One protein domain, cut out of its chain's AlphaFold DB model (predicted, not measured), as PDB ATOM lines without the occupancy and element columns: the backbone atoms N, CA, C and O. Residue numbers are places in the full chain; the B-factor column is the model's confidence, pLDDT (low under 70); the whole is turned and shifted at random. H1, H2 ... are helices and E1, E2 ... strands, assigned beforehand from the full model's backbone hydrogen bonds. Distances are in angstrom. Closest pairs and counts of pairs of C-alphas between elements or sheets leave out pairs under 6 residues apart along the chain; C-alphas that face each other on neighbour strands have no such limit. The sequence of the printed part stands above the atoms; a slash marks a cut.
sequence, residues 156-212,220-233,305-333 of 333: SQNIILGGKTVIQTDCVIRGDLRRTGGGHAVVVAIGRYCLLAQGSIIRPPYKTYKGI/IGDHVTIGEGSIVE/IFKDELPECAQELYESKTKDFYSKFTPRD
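AT A GLANCE: This is residues 156 to 212, 220 to 233 and 305 to 333 of the 333 residues of the protein "Trimeric LpxA-like protein" of Jimgerdemannia flammicorona (UniProt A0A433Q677). With little regular structure, the printed part is a chain wound in loosely stacked turns, residues 159 to 233, with helix H1 alongside; residues 305 to 314 stick out. It has 100 residues, 33 in named elements, in the order E1, E2, E3, E4, E5, H1, mixed in class. E1 and E3 form a parallel sheet. It is loose, radius of gyration of the C-alphas 15.9 A, spanning 44 by 39 by 22 A.

IN THESE COORDINATES: E1, residues 159 to 161, begins at C-alpha (132.375, 178.680, 148.068). E2 is residues 172 to 174, E3 188 to 190, E4 206 to 209, E5 305 to 309. H1, residues 314 to 328, 20.8 A long, ends at C-alpha (126.355, 199.101, 162.137).

HOW THE PARTS SIT: E1 and E3 are parallel; N 160 and O 188 are 2.9 A apart. Residues 195 to 196 pair, parallel, with 166 to 167 and 225 to 226. H1 is apart from E3; its O i to N i+4 pairs are within hydrogen-bond range.

THE WHOLE: Cuts after 212 and 233 leave C-alpha gaps of 25.6 A and 17.8 A. Links E2 to E3 and E3 to E4 are long. Residues 178 to 186, 208 to 212 and 331 to 333 have pLDDT under 70.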
ATOM      1  N   SER A 156     129.312 174.398 150.366       79.12
ATOM      2  CA  SER A 156     130.245 175.272 151.099       79.12
ATOM      3  C   SER A 156     131.720 175.029 150.758       79.12
ATOM      4  O   SER A 156     132.485 175.980 150.663       79.12
ATOM      5  N   GLN A 157     132.112 173.785 150.473       81.94
ATOM      6  CA  GLN A 157     133.453 173.406 150.010       81.94
ATOM      7  C   GLN A 157     133.876 174.061 148.681       81.94
ATOM      8  O   GLN A 157     135.063 174.121 148.375       81.94
ATOM      9  N   ASN A 158     132.915 174.547 147.893       82.12
ATOM     10  CA  ASN A 158     133.140 175.196 146.602       82.12
ATOM     11  C   ASN A 158     132.936 176.719 146.667       82.12
ATOM     12  O   ASN A 158     133.014 177.387 145.630       82.12
ATOM     13  N   ILE A 159     132.637 177.260 147.851       85.56
ATOM     14  CA  ILE A 159     132.375 178.680 148.068       85.56
ATOM     15  C   ILE A 159     133.525 179.261 148.877       85.56
ATOM     16  O   ILE A 159     133.850 178.784 149.961       85.56
ATOM     17  N   ILE A 160     134.114 180.333 148.362       87.38
ATOM     18  CA  ILE A 160     135.105 181.118 149.089       87.38
ATOM     19  C   ILE A 160     134.450 182.427 149.497       87.38
ATOM     20  O   ILE A 160     134.000 183.189 148.644       87.38
ATOM     21  N   LEU A 161     134.416 182.682 150.803       86.31
ATOM     22  CA  LEU A 161     133.976 183.951 151.369       86.31
ATOM     23  C   LEU A 161     135.200 184.758 151.790       86.31
ATOM     24  O   LEU A 161     135.982 184.320 152.635       86.31
ATOM     25  N   GLY A 162     135.346 185.951 151.225       84.31
ATOM     26  CA  GLY A 162     136.292 186.942 151.710       84.31
ATOM     27  C   GLY A 162     135.947 187.381 153.130       84.31
ATOM     28  O   GLY A 162     134.857 187.120 153.635       84.31
ATOM     29  N   GLY A 163     136.898 188.035 153.793       83.50
ATOM     30  CA  GLY A 163     136.700 188.541 155.147       83.50
ATOM     31  C   GLY A 163     135.745 189.740 155.222       83.50
ATOM     32  O   GLY A 163     135.663 190.551 154.296       83.50
ATOM     33  N   LYS A 164     135.076 189.886 156.366       87.31
ATOM     34  CA  LYS A 164     134.158 190.967 156.743       87.31
ATOM     35  C   LYS A 164     132.953 191.068 155.812       87.31
ATOM     36  O   LYS A 164     132.440 192.155 155.555       87.31
ATOM     37  N   THR A 165     132.515 189.928 155.287       89.31
ATOM     38  CA  THR A 165     131.313 189.827 154.457       89.31
ATOM     39  C   THR A 165     130.064 189.709 155.325       89.31
ATOM     40  O   THR A 165     130.106 189.156 156.426       89.31
ATOM     41  N   VAL A 166     128.945 190.248 154.843       89.62
ATOM     42  CA  VAL A 166     127.640 190.166 155.509       89.62
ATOM     43  C   VAL A 166     126.653 189.476 154.585       89.62
ATOM     44  O   VAL A 166     126.447 189.921 153.458       89.62
ATOM     45  N   ILE A 167     126.021 188.418 155.084       89.50
ATOM     46  CA  ILE A 167     124.970 187.670 154.397       89.50
ATOM     47  C   ILE A 167     123.683 187.800 155.208       89.50
ATOM     48  O   ILE A 167     123.604 187.316 156.342       89.50
ATOM     49  N   GLN A 168     122.689 188.482 154.641       88.19
ATOM     50  CA  GLN A 168     121.385 188.680 155.271       88.19
ATOM     51  C   GLN A 168     120.502 187.419 155.221       88.19
ATOM     52  O   GLN A 168     120.896 186.363 154.724       88.19
ATOM     53  N   THR A 169     119.309 187.509 155.811       87.38
ATOM     54  CA  THR A 169     118.315 186.428 155.839       87.38
ATOM     55  C   THR A 169     117.867 186.042 154.429       87.38
ATOM     56  O   THR A 169     117.940 186.848 153.504       87.38
ATOM     57  N   ASP A 170     117.429 184.795 154.256       86.38
ATOM     58  CA  ASP A 170     116.834 184.279 153.013       86.38
ATOM     59  C   ASP A 170     117.732 184.381 151.765       86.38
ATOM     60  O   ASP A 170     117.273 184.193 150.641       86.38
ATOM     61  N   CYS A 171     119.023 184.675 151.940       84.31
ATOM     62  CA  CYS A 171     119.985 184.670 150.847       84.31
ATOM     63  C   CYS A 171     120.282 183.228 150.439       84.31
ATOM     64  O   CYS A 171     120.514 182.372 151.297       84.31
ATOM     65  N   VAL A 172     120.340 182.968 149.137       86.12
ATOM     66  CA  VAL A 172     120.629 181.643 148.587       86.12
ATOM     67  C   VAL A 172     121.924 181.705 147.796       86.12
ATOM     68  O   VAL A 172     122.022 182.436 146.814       86.12
ATOM     69  N   ILE A 173     122.918 180.912 148.193       86.81
ATOM     70  CA  ILE A 173     124.202 180.804 147.496       86.81
ATOM     71  C   ILE A 173     124.385 179.364 147.034       86.81
ATOM     72  O   ILE A 173     124.479 178.440 147.845       86.81
ATOM     73  N   ARG A 174     124.445 179.169 145.715       81.75
ATOM     74  CA  ARG A 174     124.546 177.844 145.090       81.75
ATOM     75  C   ARG A 174     125.967 177.521 144.636       81.75
ATOM     76  O   ARG A 174     126.345 177.809 143.508       81.75
ATOM     77  N   GLY A 175     126.759 176.896 145.500       79.88
ATOM     78  CA  GLY A 175     128.070 176.316 145.173       79.88
ATOM     79  C   GLY A 175     128.022 174.833 144.773       79.88
ATOM     80  O   GLY A 175     129.048 174.245 144.432       79.88
ATOM     81  N   ASP A 176     126.845 174.207 144.811       75.31
ATOM     82  CA  ASP A 176     126.585 172.828 144.375       75.31
ATOM     83  C   ASP A 176     126.689 172.664 142.849       75.31
ATOM     84  O   ASP A 176     127.131 171.626 142.346       75.31
ATOM     85  N   LEU A 177     126.328 173.721 142.122       70.56
ATOM     86  CA  LEU A 177     126.288 173.786 140.667       70.56
ATOM     87  C   LEU A 177     127.702 173.907 140.078       70.56
ATOM     88  O   LEU A 177     128.195 174.997 139.796       70.56
ATOM     89  N   ARG A 178     128.370 172.766 139.898       69.75
ATOM     90  CA  ARG A 178     129.732 172.677 139.348       69.75
ATOM     91  C   ARG A 178     129.762 172.149 137.917       69.75
ATOM     92  O   ARG A 178     128.797 171.577 137.415       69.75
ATOM     93  N   ARG A 179     130.914 172.300 137.264       68.38
ATOM     94  CA  ARG A 179     131.181 171.662 135.973       68.38
ATOM     95  C   ARG A 179     131.169 170.137 136.123       68.38
ATOM     96  O   ARG A 179     131.786 169.596 137.040       68.38
ATOM     97  N   THR A 180     130.502 169.450 135.203       59.47
ATOM     98  CA  THR A 180     130.505 167.987 135.106       59.47
ATOM     99  C   THR A 180     131.886 167.536 134.623       59.47
ATOM    100  O   THR A 180     132.194 167.569 133.435       59.47
ATOM    101  N   GLY A 181     132.774 167.238 135.570       58.97
ATOM    102  CA  GLY A 181     134.165 166.851 135.338       58.97
ATOM    103  C   GLY A 181     134.940 166.922 136.652       58.97
ATOM    104  O   GLY A 181     134.831 167.908 137.376       58.97
ATOM    105  N   GLY A 182     135.656 165.853 137.002       47.03
ATOM    106  CA  GLY A 182     136.318 165.705 138.301       47.03
ATOM    107  C   GLY A 182     137.347 166.803 138.567       47.03
ATOM    108  O   GLY A 182     138.396 166.848 137.934       47.03
ATOM    109  N   GLY A 183     137.043 167.676 139.521       56.94
ATOM    110  CA  GLY A 183     137.956 168.679 140.048       56.94
ATOM    111  C   GLY A 183     137.310 169.443 141.199       56.94
ATOM    112  O   GLY A 183     136.119 169.754 141.151       56.94
ATOM    113  N   HIS A 184     138.099 169.755 142.229       53.72
ATOM    114  CA  HIS A 184     137.733 170.730 143.254       53.72
ATOM    115  C   HIS A 184     137.782 172.124 142.625       53.72
ATOM    116  O   HIS A 184     138.787 172.826 142.695       53.72
ATOM    117  N   ALA A 185     136.722 172.490 141.911       63.12
ATOM    118  CA  ALA A 185     136.603 173.807 141.317       63.12
ATOM    119  C   ALA A 185     135.836 174.710 142.281       63.12
ATOM    120  O   ALA A 185     134.700 174.413 142.641       63.12
ATOM    121  N   VAL A 186     136.456 175.821 142.674       66.56
ATOM    122  CA  VAL A 186     135.748 176.932 143.318       66.56
ATOM    123  C   VAL A 186     134.666 177.394 142.355       66.56
ATOM    124  O   VAL A 186     134.972 177.760 141.223       66.56
ATOM    125  N   VAL A 187     133.416 177.346 142.797       79.56
ATOM    126  CA  VAL A 187     132.245 177.680 141.987       79.56
ATOM    127  C   VAL A 187     131.843 179.136 142.215       79.56
ATOM    128  O   VAL A 187     131.538 179.842 141.258       79.56
ATOM    129  N   VAL A 188     131.894 179.604 143.462       87.19
ATOM    130  CA  VAL A 188     131.572 180.989 143.823       87.19
ATOM    131  C   VAL A 188     132.709 181.549 144.666       87.19
ATOM    132  O   VAL A 188     132.993 181.043 145.750       87.19
ATOM    133  N   ALA A 189     133.360 182.599 144.177       89.62
ATOM    134  CA  ALA A 189     134.330 183.361 144.951       89.62
ATOM    135  C   ALA A 189     133.749 184.737 145.275       89.62
ATOM    136  O   ALA A 189     133.416 185.486 144.361       89.62
ATOM    137  N   ILE A 190     133.634 185.058 146.561       90.44
ATOM    138  CA  ILE A 190     133.170 186.349 147.073       90.44
ATOM    139  C   ILE A 190     134.355 187.076 147.708       90.44
ATOM    140  O   ILE A 190     135.071 186.492 148.518       90.44
ATOM    141  N   GLY A 191     134.566 188.338 147.338       89.19
ATOM    142  CA  GLY A 191     135.609 189.191 147.900       89.19
ATOM    143  C   GLY A 191     135.306 189.674 149.319       89.19
ATOM    144  O   GLY A 191     134.369 189.239 149.988       89.19
ATOM    145  N   ARG A 192     136.137 190.583 149.816       90.75
ATOM    146  CA  ARG A 192     136.052 191.160 151.164       90.75
ATOM    147  C   ARG A 192     135.026 192.286 151.217       90.75
ATOM    148  O   ARG A 192     134.790 192.957 150.218       90.75
ATOM    149  N   TYR A 193     134.445 192.520 152.394       90.44
ATOM    150  CA  TYR A 193     133.454 193.588 152.619       90.44
ATOM    151  C   TYR A 193     132.252 193.552 151.660       90.44
ATOM    152  O   TYR A 193     131.660 194.587 151.353       90.44
ATOM    153  N   CYS A 194     131.882 192.364 151.181       91.44
ATOM    154  CA  CYS A 194     130.673 192.203 150.384       91.44
ATOM    155  C   CYS A 194     129.435 192.195 151.279       91.44
ATOM    156  O   CYS A 194     129.431 191.575 152.346       91.44
ATOM    157  N   LEU A 195     128.378 192.852 150.816       92.25
ATOM    158  CA  LEU A 195     127.086 192.923 151.482       92.25
ATOM    159  C   LEU A 195     126.039 192.265 150.595       92.25
ATOM    160  O   LEU A 195     125.729 192.771 149.518       92.25
ATOM    161  N   LEU A 196     125.501 191.144 151.058       91.62
ATOM    162  CA  LEU A 196     124.413 190.433 150.406       91.62
ATOM    163  C   LEU A 196     123.126 190.733 151.156       91.62
ATOM    164  O   LEU A 196     122.981 190.328 152.315       91.62
ATOM    165  N   ALA A 197     122.225 191.480 150.522       91.19
ATOM    166  CA  ALA A 197     120.957 191.834 151.131       91.19
ATOM    167  C   ALA A 197     119.923 190.699 151.048       91.19
ATOM    168  O   ALA A 197     120.119 189.708 150.341       91.19
ATOM    169  N   GLN A 198     118.829 190.840 151.798       87.75
ATOM    170  CA  GLN A 198     117.824 189.804 152.014       87.75
ATOM    171  C   GLN A 198     117.241 189.272 150.701       87.75
ATOM    172  O   GLN A 198     116.942 190.031 149.777       87.75
ATOM    173  N   GLY A 199     117.067 187.950 150.622       84.25
ATOM    174  CA  GLY A 199     116.483 187.300 149.447       84.25
ATOM    175  C   GLY A 199     117.352 187.367 148.188       84.25
ATOM    176  O   GLY A 199     116.851 187.115 147.094       84.25
ATOM    177  N   SER A 200     118.634 187.735 148.304       86.31
ATOM    178  CA  SER A 200     119.549 187.709 147.163       86.31
ATOM    179  C   SER A 200     119.881 186.269 146.763       86.31
ATOM    180  O   SER A 200     120.151 185.408 147.603       86.31
ATOM    181  N   ILE A 201     119.853 186.000 145.457       86.56
ATOM    182  CA  ILE A 201     120.110 184.675 144.894       86.56
ATOM    183  C   ILE A 201     121.392 184.742 144.076       86.56
ATOM    184  O   ILE A 201     121.449 185.377 143.024       86.56
ATOM    185  N   ILE A 202     122.416 184.046 144.552       88.12
ATOM    186  CA  ILE A 202     123.704 183.909 143.887       88.12
ATOM    187  C   ILE A 202     123.749 182.534 143.242       88.12
ATOM    188  O   ILE A 202     123.833 181.502 143.922       88.12
ATOM    189  N   ARG A 203     123.699 182.529 141.911       84.19
ATOM    190  CA  ARG A 203     123.761 181.310 141.117       84.19
ATOM    191  C   ARG A 203     124.901 181.408 140.096       84.19
ATOM    192  O   ARG A 203     124.964 182.375 139.341       84.19
ATOM    193  N   PRO A 204     125.766 180.387 140.006       82.81
ATOM    194  CA  PRO A 204     126.807 180.333 138.993       82.81
ATOM    195  C   PRO A 204     126.197 180.343 137.587       82.81
ATOM    196  O   PRO A 204     125.212 179.631 137.341       82.81
ATOM    197  N   PRO A 205     126.772 181.102 136.642       77.19
ATOM    198  CA  PRO A 205     126.313 181.095 135.268       77.19
ATOM    199  C   PRO A 205     126.559 179.724 134.643       77.19
ATOM    200  O   PRO A 205     127.568 179.061 134.894       77.19
ATOM    201  N   TYR A 206     125.648 179.303 133.778       74.75
ATOM    202  CA  TYR A 206     125.787 178.072 133.018       74.75
ATOM    203  C   TYR A 206     125.854 178.368 131.528       74.75
ATOM    204  O   TYR A 206     125.356 179.380 131.037       74.75
ATOM    205  N   LYS A 207     126.491 177.454 130.801       71.75
ATOM    206  CA  LYS A 207     126.472 177.423 129.346       71.75
ATOM    207  C   LYS A 207     126.260 175.987 128.899       71.75
ATOM    208  O   LYS A 207     126.939 175.076 129.371       71.75
ATOM    209  N   THR A 208     125.346 175.802 127.959       69.00
ATOM    210  CA  THR A 208     125.186 174.532 127.259       69.00
ATOM    211  C   THR A 208     126.129 174.534 126.069       69.00
ATOM    212  O   THR A 208     126.039 175.398 125.197       69.00
ATOM    213  N   TYR A 209     127.069 173.597 126.038       60.88
ATOM    214  CA  TYR A 209     127.955 173.409 124.897       60.88
ATOM    215  C   TYR A 209     127.713 172.026 124.310       60.88
ATOM    216  O   TYR A 209     127.889 171.030 125.006       60.88
ATOM    217  N   LYS A 210     127.302 171.967 123.035       62.91
ATOM    218  CA  LYS A 210     127.030 170.708 122.314       62.91
ATOM    219  C   LYS A 210     126.121 169.743 123.104       62.91
ATOM    220  O   LYS A 210     126.429 168.565 123.218       62.91
ATOM    221  N   GLY A 211     125.050 170.263 123.710       63.31
ATOM    222  CA  GLY A 211     124.103 169.473 124.513       63.31
ATOM    223  C   GLY A 211     124.529 169.193 125.961       63.31
ATOM    224  O   GLY A 211     123.706 168.759 126.756       63.31
ATOM    225  N   ILE A 212     125.769 169.504 126.354       67.56
ATOM    226  CA  ILE A 212     126.260 169.292 127.722       67.56
ATOM    227  C   ILE A 212     126.127 170.590 128.522       67.56
ATOM    228  O   ILE A 212     126.737 171.611 128.183       67.56
ATOM    229  N   ILE A 220     133.124 187.489 142.470       92.50
ATOM    230  CA  ILE A 220     132.637 188.753 143.013       92.50
ATOM    231  C   ILE A 220     133.834 189.449 143.668       92.50
ATOM    232  O   ILE A 220     134.540 188.827 144.462       92.50
ATOM    233  N   GLY A 221     134.082 190.704 143.290       92.06
ATOM    234  CA  GLY A 221     135.183 191.522 143.799       92.06
ATOM    235  C   GLY A 221     135.009 191.974 145.249       92.06
ATOM    236  O   GLY A 221     134.138 191.495 145.972       92.06
ATOM    237  N   ASP A 222     135.857 192.908 145.676       92.62
ATOM    238  CA  ASP A 222     135.803 193.499 147.016       92.62
ATOM    239  C   ASP A 222     134.780 194.654 147.065       92.62
ATOM    240  O   ASP A 222     134.535 195.321 146.060       92.62
ATOM    241  N   HIS A 223     134.196 194.926 148.236       93.19
ATOM    242  CA  HIS A 223     133.254 196.039 148.459       93.19
ATOM    243  C   HIS A 223     132.026 196.023 147.534       93.19
ATOM    244  O   HIS A 223     131.534 197.070 147.108       93.19
ATOM    245  N   VAL A 224     131.515 194.833 147.217       94.00
ATOM    246  CA  VAL A 224     130.303 194.684 146.406       94.00
ATOM    247  C   VAL A 224     129.066 194.739 147.291       94.00
ATOM    248  O   VAL A 224     128.996 194.098 148.338       94.00
ATOM    249  N   THR A 225     128.060 195.481 146.851       93.75
ATOM    250  CA  THR A 225     126.760 195.564 147.520       93.75
ATOM    251  C   THR A 225     125.685 195.008 146.609       93.75
ATOM    252  O   THR A 225     125.543 195.456 145.476       93.75
ATOM    253  N   ILE A 226     124.959 194.003 147.090       93.50
ATOM    254  CA  ILE A 226     123.873 193.347 146.363       93.50
ATOM    255  C   ILE A 226     122.567 193.676 147.066       93.50
ATOM    256  O   ILE A 226     122.402 193.333 148.235       93.50
ATOM    257  N   GLY A 227     121.669 194.357 146.358       90.44
ATOM    258  CA  GLY A 227     120.355 194.731 146.859       90.44
ATOM    259  C   GLY A 227     119.418 193.545 147.080       90.44
ATOM    260  O   GLY A 227     119.672 192.412 146.668       90.44
ATOM    261  N   GLU A 228     118.331 193.829 147.789       89.31
ATOM    262  CA  GLU A 228     117.328 192.843 148.200       89.31
ATOM    263  C   GLU A 228     116.626 192.245 146.978       89.31
ATOM    264  O   GLU A 228     116.370 192.960 146.009       89.31
ATOM    265  N   GLY A 229     116.324 190.945 147.010       83.31
ATOM    266  CA  GLY A 229     115.621 190.256 145.917       83.31
ATOM    267  C   GLY A 229     116.390 190.189 144.590       83.31
ATOM    268  O   GLY A 229     115.818 189.817 143.565       83.31
ATOM    269  N   SER A 230     117.673 190.558 144.575       83.06
ATOM    270  CA  SER A 230     118.482 190.554 143.357       83.06
ATOM    271  C   SER A 230     118.970 189.149 143.000       83.06
ATOM    272  O   SER A 230     119.450 188.394 143.847       83.06
ATOM    273  N   ILE A 231     118.876 188.811 141.715       86.94
ATOM    274  CA  ILE A 231     119.295 187.533 141.137       86.94
ATOM    275  C   ILE A 231     120.579 187.762 140.346       86.94
ATOM    276  O   ILE A 231     120.607 188.531 139.383       86.94
ATOM    277  N   VAL A 232     121.644 187.074 140.743       88.75
ATOM    278  CA  VAL A 232     122.993 187.309 140.236       88.75
ATOM    279  C   VAL A 232     123.530 186.051 139.561       88.75
ATOM    280  O   VAL A 232     123.965 185.116 140.229       88.75
ATOM    281  N   GLU A 233     123.539 186.070 138.226       83.12
ATOM    282  CA  GLU A 233     124.105 185.040 137.341       83.12
ATOM    283  C   GLU A 233     125.184 185.642 136.413       83.12
ATOM    284  O   GLU A 233     125.169 185.458 135.194       83.12
ATOM    285  N   ILE A 305     120.216 199.745 130.229       81.31
ATOM    286  CA  ILE A 305     120.944 200.588 129.282       81.31
ATOM    287  C   ILE A 305     121.897 201.480 130.074       81.31
ATOM    288  O   ILE A 305     121.611 201.888 131.201       81.31
ATOM    289  N   PHE A 306     123.050 201.764 129.474       87.94
ATOM    290  CA  PHE A 306     123.981 202.756 129.989       87.94
ATOM    291  C   PHE A 306     123.301 204.129 130.052       87.94
ATOM    292  O   PHE A 306     122.825 204.631 129.033       87.94
ATOM    293  N   LYS A 307     123.253 204.722 131.244       89.88
ATOM    294  CA  LYS A 307     122.623 206.022 131.480       89.88
ATOM    295  C   LYS A 307     123.651 207.138 131.594       89.88
ATOM    296  O   LYS A 307     123.502 208.153 130.925       89.88
ATOM    297  N   ASP A 308     124.648 206.945 132.451       90.31
ATOM    298  CA  ASP A 308     125.630 207.977 132.782       90.31
ATOM    299  C   ASP A 308     126.944 207.367 133.290       90.31
ATOM    300  O   ASP A 308     126.993 206.185 133.654       90.31
ATOM    301  N   GLU A 309     127.999 208.177 133.338       92.06
ATOM    302  CA  GLU A 309     129.280 207.829 133.952       92.06
ATOM    303  C   GLU A 309     129.320 208.290 135.414       92.06
ATOM    304  O   GLU A 309     128.873 209.378 135.777       92.06
ATOM    305  N   LEU A 310     129.859 207.441 136.283       89.81
ATOM    306  CA  LEU A 310     130.104 207.779 137.678       89.81
ATOM    307  C   LEU A 310     131.426 208.534 137.794       89.81
ATOM    308  O   LEU A 310     132.407 208.161 137.153       89.81
ATOM    309  N   PRO A 311     131.504 209.537 138.679       89.69
ATOM    310  CA  PRO A 311     132.779 210.150 139.005       89.69
ATOM    311  C   PRO A 311     133.687 209.150 139.733       89.69
ATOM    312  O   PRO A 311     133.218 208.265 140.451       89.69
ATOM    313  N   GLU A 312     135.002 209.342 139.629       85.38
ATOM    314  CA  GLU A 312     135.994 208.472 140.282       85.38
ATOM    315  C   GLU A 312     135.844 208.438 141.815       85.38
ATOM    316  O   GLU A 312     136.096 207.413 142.450       85.38
ATOM    317  N   CYS A 313     135.319 209.513 142.417       87.50
ATOM    318  CA  CYS A 313     135.032 209.580 143.853       87.50
ATOM    319  C   CYS A 313     133.944 208.592 144.322       87.50
ATOM    320  O   CYS A 313     133.803 208.351 145.523       87.50
ATOM    321  N   ALA A 314     133.187 207.981 143.403       84.62
ATOM    322  CA  ALA A 314     132.201 206.958 143.738       84.62
ATOM    323  C   ALA A 314     132.839 205.724 144.399       84.62
ATOM    324  O   ALA A 314     132.200 205.082 145.233       84.62
ATOM    325  N   GLN A 315     134.104 205.421 144.092       89.75
ATOM    326  CA  GLN A 315     134.826 204.302 144.699       89.75
ATOM    327  C   GLN A 315     134.937 204.456 146.222       89.75
ATOM    328  O   GLN A 315     134.531 203.565 146.973       89.75
ATOM    329  N   GLU A 316     135.426 205.610 146.682       90.12
ATOM    330  CA  GLU A 316     135.571 205.923 148.108       90.12
ATOM    331  C   GLU A 316     134.212 205.951 148.814       90.12
ATOM    332  O   GLU A 316     134.065 205.486 149.948       90.12
ATOM    333  N   LEU A 317     133.182 206.442 148.117       90.06
ATOM    334  CA  LEU A 317     131.812 206.456 148.614       90.06
ATOM    335  C   LEU A 317     131.292 205.033 148.872       90.06
ATOM    336  O   LEU A 317     130.695 204.783 149.921       90.06
ATOM    337  N   TYR A 318     131.506 204.091 147.949       88.88
ATOM    338  CA  TYR A 318     131.093 202.694 148.129       88.88
ATOM    339  C   TYR A 318     131.910 201.978 149.205       88.88
ATOM    340  O   TYR A 318     131.355 201.202 149.990       88.88
ATOM    341  N   GLU A 319     133.203 202.275 149.311       90.06
ATOM    342  CA  GLU A 319     134.057 201.747 150.372       90.06
ATOM    343  C   GLU A 319     133.593 202.212 151.760       90.06
ATOM    344  O   GLU A 319     133.426 201.401 152.674       90.06
ATOM    345  N   SER A 320     133.331 203.510 151.912       90.81
ATOM    346  CA  SER A 320     132.822 204.087 153.155       90.81
ATOM    347  C   SER A 320     131.456 203.499 153.517       90.81
ATOM    348  O   SER A 320     131.274 202.969 154.612       90.81
ATOM    349  N   LYS A 321     130.522 203.448 152.553       89.19
ATOM    350  CA  LYS A 321     129.187 202.855 152.743       89.19
ATOM    351  C   LYS A 321     129.243 201.396 153.193       89.19
ATOM    352  O   LYS A 321     128.501 201.009 154.094       89.19
ATOM    353  N   THR A 322     130.099 200.580 152.579       88.12
ATOM    354  CA  THR A 322     130.206 199.150 152.912       88.12
ATOM    355  C   THR A 322     130.794 198.924 154.300       88.12
ATOM    356  O   THR A 322     130.273 198.108 155.065       88.12
ATOM    357  N   LYS A 323     131.835 199.680 154.666       89.50
ATOM    358  CA  LYS A 323     132.440 199.631 156.004       89.50
ATOM    359  C   LYS A 323     131.476 200.110 157.087       89.50
ATOM    360  O   LYS A 323     131.347 199.451 158.120       89.50
ATOM    361  N   ASP A 324     130.767 201.206 156.834       90.19
ATOM    362  CA  ASP A 324     129.752 201.751 157.735       90.19
ATOM    363  C   ASP A 324     128.594 200.782 157.944       90.19
ATOM    364  O   ASP A 324     128.096 200.620 159.057       90.19
ATOM    365  N   PHE A 325     128.153 200.121 156.877       86.75
ATOM    366  CA  PHE A 325     127.107 199.121 156.990       86.75
ATOM    367  C   PHE A 325     127.594 197.918 157.799       86.75
ATOM    368  O   PHE A 325     126.894 197.466 158.700       86.75
ATOM    369  N   TYR A 326     128.811 197.431 157.546       86.50
ATOM    370  CA  TYR A 326     129.392 196.318 158.295       86.50
ATOM    371  C   TYR A 326     129.521 196.621 159.797       86.50
ATOM    372  O   TYR A 326     129.227 195.749 160.624       86.50
ATOM    373  N   SER A 327     129.932 197.840 160.165       86.25
ATOM    374  CA  SER A 327     130.081 198.252 161.566       86.25
ATOM    375  C   SER A 327     128.734 198.386 162.282       86.25
ATOM    376  O   SER A 327     128.600 197.931 163.416       86.25
ATOM    377  N   LYS A 328     127.717 198.929 161.601       86.50
ATOM    378  CA  LYS A 328     126.355 199.101 162.137       86.50
ATOM    379  C   LYS A 328     125.534 197.811 162.132       86.50
ATOM    380  O   LYS A 328     124.575 197.700 162.895       86.50
ATOM    381  N   PHE A 329     125.875 196.846 161.276       78.62
ATOM    382  CA  PHE A 329     125.101 195.618 161.127       78.62
ATOM    383  C   PHE A 329     125.164 194.769 162.398       78.62
ATOM    384  O   PHE A 329     126.205 194.194 162.746       78.62
ATOM    385  N   THR A 330     124.013 194.662 163.053       72.62
ATOM    386  CA  THR A 330     123.757 193.756 164.168       72.62
ATOM    387  C   THR A 330     122.954 192.569 163.636       72.62
ATOM    388  O   THR A 330     121.906 192.781 163.018       72.62
ATOM    389  N   PRO A 331     123.432 191.322 163.799       60.25
ATOM    390  CA  PRO A 331     122.636 190.160 163.434       60.25
ATOM    391  C   PRO A 331     121.384 190.151 164.316       60.25
ATOM    392  O   PRO A 331     121.487 190.116 165.540       60.25
ATOM    393  N   ARG A 332     120.207 190.259 163.696       58.12
ATOM    394  CA  ARG A 332     118.929 190.019 164.371       58.12
ATOM    395  C   ARG A 332     118.630 188.527 164.255       58.12
ATOM    396  O   ARG A 332     118.673 188.002 163.140       58.12
ATOM    397  N   ASP A 333     118.422 187.881 165.401       42.56
ATOM    398  CA  ASP A 333     118.110 186.450 165.528       42.56
ATOM    399  C   ASP A 333     116.804 186.052 164.807       42.56
ATOM    400  O   ASP A 333     115.842 186.858 164.794       42.56
TER     401      ASP A 333